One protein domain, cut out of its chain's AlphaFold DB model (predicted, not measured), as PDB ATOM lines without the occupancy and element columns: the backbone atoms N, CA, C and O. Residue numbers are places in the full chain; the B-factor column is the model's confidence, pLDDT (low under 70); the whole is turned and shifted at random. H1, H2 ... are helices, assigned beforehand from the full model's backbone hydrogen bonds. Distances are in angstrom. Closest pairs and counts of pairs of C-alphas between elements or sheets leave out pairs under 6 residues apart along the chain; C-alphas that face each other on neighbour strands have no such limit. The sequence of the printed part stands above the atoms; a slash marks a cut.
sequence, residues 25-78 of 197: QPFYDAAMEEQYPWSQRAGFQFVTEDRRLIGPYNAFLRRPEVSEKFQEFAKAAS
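AT A GLANCE: This is residues 25 to 78 of the 197 residues of the protein "CMD domain-containing protein" of Cryptosporangium arvum DSM 44712 (UniProt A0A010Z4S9). Two longer helices, H1 and H3, begin near each other and spread as an open V, with short H2 near the corner. A loop, residues 43 to 54, folds back from H1's end to H2, and H3's end, residues 72 to 78, sticks out. The printed part has 54 residues, 39 of them in the named helices H1, H2 and H3 in chain order, with no named strand; its class is all helix, and it is compact, with a radius of gyration of the C-alphas of 11.0 A and spans of 27 by 24 by 16 A.

HOW THE PARTS SIT: Start at H1, residues 25 to 42, with a kink of 32 degrees near residue 34. H2, residues 55 to 60, is near H1. H3, residues 64 to 78, is close to H1 but not clearly touching; their closest C-alphas, Phe 27 and Pro 64, are 6.2 A apart. They run the same way at 36 degrees, only just a steep tilt. H2 and H3 are close but not clearly touching, closest at the C-alphas of Phe 60 and Ser 67, 5.4 A, running opposite ways at a steep tilt of 51 degrees. O i to N i+4 pairs within hydrogen-bond range number 11 of 14 in H1, 1 of 2 in H2, 10 of 11 in H3.

IN THESE COORDINATES: Find C-alpha 25 at (42.611, -21.683, 42.522); H1 runs 24.7 A from there. H3 runs 20.3 A to C-alpha 78 at (18.354, -26.798, 40.188).

THE WHOLE: The C-alphas farthest apart, Asp 50 and Ala 77, are 31.5 A apart. The printed part has no cut; the link H1 to H2 is long, and no printed residue is under 70 in pLDDT.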
ATOM      1  N   GLN A  25      42.262 -20.530  43.346       97.81
ATOM      2  CA  GLN A  25      42.611 -21.683  42.522       97.81
ATOM      3  C   GLN A  25      41.543 -22.793  42.556       97.81
ATOM      4  O   GLN A  25      41.100 -23.181  41.478       97.81
ATOM      5  N   PRO A  26      41.028 -23.242  43.721       97.25
ATOM      6  CA  PRO A  26      40.050 -24.333  43.755       97.25
ATOM      7  C   PRO A  26      38.734 -23.984  43.051       97.25
ATOM      8  O   PRO A  26      38.178 -24.806  42.326       97.25
ATOM      9  N   PHE A  27      38.251 -22.748  43.220       97.44
ATOM     10  CA  PHE A  27      37.032 -22.281  42.559       97.44
ATOM     11  C   PHE A  27      37.213 -22.184  41.040       97.44
ATOM     12  O   PHE A  27      36.322 -22.573  40.284       97.44
ATOM     13  N   TYR A  28      38.365 -21.676  40.588       98.19
ATOM     14  CA  TYR A  28      38.703 -21.642  39.167       98.19
ATOM     15  C   TYR A  28      38.763 -23.055  38.579       98.19
ATOM     16  O   TYR A  28      38.118 -23.315  37.564       98.19
ATOM     17  N   ASP A  29      39.472 -23.975  39.236       98.00
ATOM     18  CA  ASP A  29      39.629 -25.355  38.774       98.00
ATOM     19  C   ASP A  29      38.267 -26.053  38.652       98.00
ATOM     20  O   ASP A  29      37.956 -26.611  37.599       98.00
ATOM     21  N   ALA A  30      37.400 -25.923  39.662       96.81
ATOM     22  CA  ALA A  30      36.047 -26.477  39.629       96.81
ATOM     23  C   ALA A  30      35.190 -25.877  38.496       96.81
ATOM     24  O   ALA A  30      34.448 -26.593  37.821       96.81
ATOM     25  N   ALA A  31      35.298 -24.567  38.243       97.25
ATOM     26  CA  ALA A  31      34.607 -23.927  37.125       97.25
ATOM     27  C   ALA A  31      35.111 -24.451  35.767       97.25
ATOM     28  O   ALA A  31      34.311 -24.689  34.858       97.25
ATOM     29  N   MET A  32      36.419 -24.668  35.630       98.06
ATOM     30  CA  MET A  32      37.031 -25.194  34.409       98.06
ATOM     31  C   MET A  32      36.757 -26.686  34.186       98.06
ATOM     32  O   MET A  32      36.701 -27.119  33.035       98.06
ATOM     33  N   GLU A  33      36.566 -27.461  35.250       97.25
ATOM     34  CA  GLU A  33      36.245 -28.888  35.182       97.25
ATOM     35  C   GLU A  33      34.753 -29.132  34.911       97.25
ATOM     36  O   GLU A  33      34.397 -29.945  34.057       97.25
ATOM     37  N   GLU A  34      33.864 -28.411  35.599       93.50
ATOM     38  CA  GLU A  34      32.422 -28.658  35.520       93.50
ATOM     39  C   GLU A  34      31.722 -27.766  34.485       93.50
ATOM     40  O   GLU A  34      31.012 -28.249  33.596       93.50
ATOM     41  N   GLN A  35      31.902 -26.448  34.605       95.06
ATOM     42  CA  GLN A  35      31.068 -25.457  33.919       95.06
ATOM     43  C   GLN A  35      31.561 -25.184  32.506       95.06
ATOM     44  O   GLN A  35      30.762 -25.117  31.573       95.06
ATOM     45  N   TYR A  36      32.878 -25.097  32.319       97.19
ATOM     46  CA  TYR A  36      33.451 -24.827  31.009       97.19
ATOM     47  C   TYR A  36      33.081 -25.903  29.964       97.19
ATOM     48  O   TYR A  36      32.524 -25.532  28.927       97.19
ATOM     49  N   PRO A  37      33.242 -27.223  30.200       97.00
ATOM     50  CA  PRO A  37      32.843 -28.230  29.215       97.00
ATOM     51  C   PRO A  37      31.336 -28.230  28.942       97.00
ATOM     52  O   PRO A  37      30.909 -28.516  27.823       97.00
ATOM     53  N   TRP A  38      30.520 -27.933  29.955       93.50
ATOM     54  CA  TRP A  38      29.076 -27.795  29.782       93.50
ATOM     55  C   TRP A  38      28.720 -26.589  28.910       93.50
ATOM     56  O   TRP A  38      27.943 -26.751  27.970       93.50
ATOM     57  N   SER A  39      29.350 -25.433  29.139       95.75
ATOM     58  CA  SER A  39      29.137 -24.229  28.328       95.75
ATOM     59  C   SER A  39      29.457 -24.453  26.853       95.75
ATOM     60  O   SER A  39      28.677 -24.062  25.987       95.75
ATOM     61  N   GLN A  40      30.528 -25.199  26.557       95.69
ATOM     62  CA  GLN A  40      30.884 -25.558  25.186       95.69
ATOM     63  C   GLN A  40      29.827 -26.440  24.517       95.69
ATOM     64  O   GLN A  40      29.523 -26.243  23.345       95.69
ATOM     65  N   ARG A  41      29.253 -27.405  25.250       95.00
ATOM     66  CA  ARG A  41      28.172 -28.257  24.725       95.00
ATOM     67  C   ARG A  41      26.875 -27.478  24.518       95.00
ATOM     68  O   ARG A  41      26.155 -27.765  23.570       95.00
ATOM     69  N   ALA A  42      26.580 -26.535  25.410       93.56
ATOM     70  CA  ALA A  42      25.400 -25.683  25.325       93.56
ATOM     71  C   ALA A  42      25.525 -24.596  24.243       93.56
ATOM     72  O   ALA A  42      24.517 -24.191  23.678       93.56
ATOM     73  N   GLY A  43      26.746 -24.151  23.936       94.50
ATOM     74  CA  GLY A  43      27.023 -23.171  22.886       94.50
ATOM     75  C   GLY A  43      27.025 -21.713  23.351       94.50
ATOM     76  O   GLY A  43      26.779 -20.834  22.533       94.50
ATOM     77  N   PHE A  44      27.300 -21.440  24.631       94.38
ATOM     78  CA  PHE A  44      27.503 -20.075  25.131       94.38
ATOM     79  C   PHE A  44      28.951 -19.874  25.596       94.38
ATOM     80  O   PHE A  44      29.610 -20.810  26.057       94.38
ATOM     81  N   GLN A  45      29.463 -18.651  25.473       96.44
ATOM     82  CA  GLN A  45      30.832 -18.336  25.864       96.44
ATOM     83  C   GLN A  45      30.935 -18.163  27.384       96.44
ATOM     84  O   GLN A  45      30.201 -17.383  27.979       96.44
ATOM     85  N   PHE A  46      31.875 -18.884  28.000       97.00
ATOM     86  CA  PHE A  46      32.119 -18.879  29.451       97.00
ATOM     87  C   PHE A  46      33.524 -18.400  29.843       97.00
ATOM     88  O   PHE A  46      33.761 -17.980  30.977       97.00
ATOM     89  N   VAL A  47      34.458 -18.430  28.890       97.12
ATOM     90  CA  VAL A  47      35.829 -17.927  29.036       97.12
ATOM     91  C   VAL A  47      36.258 -17.157  27.789       97.12
ATOM     92  O   VAL A  47      35.698 -17.346  26.707       97.12
ATOM     93  N   THR A  48      37.275 -16.318  27.932       96.12
ATOM     94  CA  THR A  48      38.065 -15.768  26.818       96.12
ATOM     95  C   THR A  48      39.004 -16.825  26.219       96.12
ATOM     96  O   THR A  48      39.158 -17.926  26.761       96.12
ATOM     97  N   GLU A  49      39.667 -16.495  25.104       92.88
ATOM     98  CA  GLU A  49      40.651 -17.375  24.452       92.88
ATOM     99  C   GLU A  49      41.797 -17.761  25.406       92.88
ATOM    100  O   GLU A  49      42.197 -18.925  25.475       92.88
ATOM    101  N   ASP A  50      42.249 -16.810  26.227       94.25
ATOM    102  CA  ASP A  50      43.282 -16.997  27.251       94.25
ATOM    103  C   ASP A  50      42.750 -17.556  28.588       94.25
ATOM    104  O   ASP A  50      43.429 -17.495  29.612       94.25
ATOM    105  N   ARG A  51      41.557 -18.171  28.572       96.31
ATOM    106  CA  ARG A  51      40.938 -18.907  29.693       96.31
ATOM    107  C   ARG A  51      40.529 -18.063  30.898       96.31
ATOM    108  O   ARG A  51      40.302 -18.608  31.976       96.31
ATOM    109  N   ARG A  52      40.351 -16.753  30.740       97.25
ATOM    110  CA  ARG A  52      39.775 -15.922  31.804       97.25
ATOM    111  C   ARG A  52      38.278 -16.187  31.889       97.25
ATOM    112  O   ARG A  52      37.583 -16.105  30.880       97.25
ATOM    113  N   LEU A  53      37.778 -16.486  33.087       97.31
ATOM    114  CA  LEU A  53      36.339 -16.613  33.335       97.31
ATOM    115  C   LEU A  53      35.648 -15.274  33.039       97.31
ATOM    116  O   LEU A  53      36.134 -14.231  33.475       97.31
ATOM    117  N   ILE A  54      34.516 -15.308  32.332       97.00
ATOM    118  CA  ILE A  54      33.665 -14.135  32.068       97.00
ATOM    119  C   ILE A  54      32.314 -14.267  32.786       97.00
ATOM    120  O   ILE A  54      32.108 -15.179  33.595       97.00
ATOM    121  N   GLY A  55      31.400 -13.321  32.550       96.88
ATOM    122  CA  GLY A  55      30.084 -13.343  33.179       96.88
ATOM    123  C   GLY A  55      30.180 -13.258  34.709       96.88
ATOM    124  O   GLY A  55      31.068 -12.579  35.244       96.88
ATOM    125  N   PRO A  56      29.311 -13.964  35.453       97.38
ATOM    126  CA  PRO A  56      29.299 -13.861  36.907       97.38
ATOM    127  C   PRO A  56      30.518 -14.538  37.553       97.38
ATOM    128  O   PRO A  56      30.919 -14.168  38.657       97.38
ATOM    129  N   TYR A  57      31.174 -15.474  36.859       97.81
ATOM    130  CA  TYR A  57      32.289 -16.244  37.413       97.81
ATOM    131  C   TYR A  57      33.564 -15.416  37.598       97.81
ATOM    132  O   TYR A  57      34.293 -15.644  38.564       97.81
ATOM    133  N   ASN A  58      33.791 -14.392  36.763       97.50
ATOM    134  CA  ASN A  58      34.847 -13.408  37.022       97.50
ATOM    135  C   ASN A  58      34.636 -12.737  38.388       97.50
ATOM    136  O   ASN A  58      35.560 -12.602  39.190       97.50
ATOM    137  N   ALA A  59      33.407 -12.309  38.682       97.38
ATOM    138  CA  ALA A  59      33.088 -11.665  39.950       97.38
ATOM    139  C   ALA A  59      33.194 -12.646  41.128       97.38
ATOM    140  O   ALA A  59      33.780 -12.300  42.154       97.38
ATOM    141  N   PHE A  60      32.712 -13.878  40.960       97.88
ATOM    142  CA  PHE A  60      32.762 -14.918  41.989       97.88
ATOM    143  C   PHE A  60      34.183 -15.282  42.436       97.88
ATOM    144  O   PHE A  60      34.423 -15.442  43.634       97.88
ATOM    145  N   LEU A  61      35.164 -15.262  41.524       96.94
ATOM    146  CA  LEU A  61      36.580 -15.427  41.879       96.94
ATOM    147  C   LEU A  61      37.071 -14.425  42.933       96.94
ATOM    148  O   LEU A  61      38.099 -14.646  43.561       96.94
ATOM    149  N   ARG A  62      36.403 -13.291  43.145       95.75
ATOM    150  CA  ARG A  62      36.857 -12.291  44.125       95.75
ATOM    151  C   ARG A  62      36.516 -12.671  45.556       95.75
ATOM    152  O   ARG A  62      37.164 -12.162  46.468       95.75
ATOM    153  N   ARG A  63      35.507 -13.518  45.760       95.88
ATOM    154  CA  ARG A  63      35.102 -14.053  47.068       95.88
ATOM    155  C   ARG A  63      34.701 -15.524  46.914       95.88
ATOM    156  O   ARG A  63      33.502 -15.821  46.953       95.88
ATOM    157  N   PRO A  64      35.674 -16.427  46.697       95.00
ATOM    158  CA  PRO A  64      35.415 -17.853  46.512       95.00
ATOM    159  C   PRO A  64      34.603 -18.459  47.659       95.00
ATOM    160  O   PRO A  64      33.643 -19.169  47.406       95.00
ATOM    161  N   GLU A  65      34.870 -18.072  48.907       94.56
ATOM    162  CA  GLU A  65      34.221 -18.650  50.091       94.56
ATOM    163  C   GLU A  65      32.705 -18.393  50.115       94.56
ATOM    164  O   GLU A  65      31.919 -19.238  50.541       94.56
ATOM    165  N   VAL A  66      32.282 -17.218  49.639       96.62
ATOM    166  CA  VAL A  66      30.860 -16.869  49.494       96.62
ATOM    167  C   VAL A  66      30.283 -17.520  48.239       96.62
ATOM    168  O   VAL A  66      29.172 -18.051  48.260       96.62
ATOM    169  N   SER A  67      31.043 -17.488  47.147       97.06
ATOM    170  CA  SER A  67      30.595 -17.958  45.837       97.06
ATOM    171  C   SER A  67      30.401 -19.471  45.791       97.06
ATOM    172  O   SER A  67      29.473 -19.942  45.145       97.06
ATOM    173  N   GLU A  68      31.215 -20.235  46.515       96.06
ATOM    174  CA  GLU A  68      31.062 -21.682  46.670       96.06
ATOM    175  C   GLU A  68      29.743 -22.026  47.363       96.06
ATOM    176  O   GLU A  68      28.980 -22.846  46.858       96.06
ATOM    177  N   LYS A  69      29.409 -21.345  48.467       97.62
ATOM    178  CA  LYS A  69      28.134 -21.557  49.175       97.62
ATOM    179  C   LYS A  69      26.932 -21.130  48.354       97.62
ATOM    180  O   LYS A  69      25.914 -21.822  48.339       97.62
ATOM    181  N   PHE A  70      27.068 -20.035  47.618       98.06
ATOM    182  CA  PHE A  70      26.061 -19.637  46.647       98.06
ATOM    183  C   PHE A  70      25.869 -20.702  45.556       98.06
ATOM    184  O   PHE A  70      24.734 -21.047  45.235       98.06
ATOM    185  N   GLN A  71      26.949 -21.276  45.021       96.31
ATOM    186  CA  GLN A  71      26.848 -22.338  44.022       96.31
ATOM    187  C   GLN A  71      26.289 -23.644  44.576       96.31
ATOM    188  O   GLN A  71      25.538 -24.309  43.869       96.31
ATOM    189  N   GLU A  72      26.613 -24.020  45.812       96.75
ATOM    190  CA  GLU A  72      25.978 -25.157  46.488       96.75
ATOM    191  C   GLU A  72      24.456 -24.962  46.541       96.75
ATOM    192  O   GLU A  72      23.706 -25.860  46.151       96.75
ATOM    193  N   PHE A  73      24.000 -23.766  46.929       98.19
ATOM    194  CA  PHE A  73      22.582 -23.414  46.922       98.19
ATOM    195  C   PHE A  73      21.978 -23.440  45.509       98.19
ATOM    196  O   PHE A  73      20.947 -24.076  45.305       98.19
ATOM    197  N   ALA A  74      22.631 -22.831  44.515       97.44
ATOM    198  CA  ALA A  74      22.153 -22.818  43.132       97.44
ATOM    199  C   ALA A  74      22.057 -24.233  42.532       97.44
ATOM    200  O   ALA A  74      21.062 -24.587  41.898       97.44
ATOM    201  N   LYS A  75      23.060 -25.083  42.791       94.81
ATOM    202  CA  LYS A  75      23.067 -26.497  42.392       94.81
ATOM    203  C   LYS A  75      21.931 -27.259  43.069       94.81
ATOM    204  O   LYS A  75      21.286 -28.060  42.401       94.81
ATOM    205  N   ALA A  76      21.669 -27.020  44.355       95.94
ATOM    206  CA  ALA A  76      20.557 -27.648  45.065       95.94
ATOM    207  C   ALA A  76      19.196 -27.208  44.498       95.94
ATOM    208  O   ALA A  76      18.373 -28.067  44.189       95.94
ATOM    209  N   ALA A  77      19.004 -25.902  44.282       96.62
ATOM    210  CA  ALA A  77      17.784 -25.331  43.710       96.62
ATOM    211  C   ALA A  77      17.489 -25.867  42.299       96.62
ATOM    212  O   ALA A  77      16.332 -26.025  41.939       96.62
ATOM    213  N   SER A  78      18.520 -26.183  41.509       91.25
ATOM    214  CA  SER A  78      18.354 -26.798  40.188       91.25
ATOM    215  C   SER A  78      18.152 -28.320  40.259       91.25
ATOM    216  O   SER A  78      17.208 -28.844  39.674       91.25
TER     217      SER A  78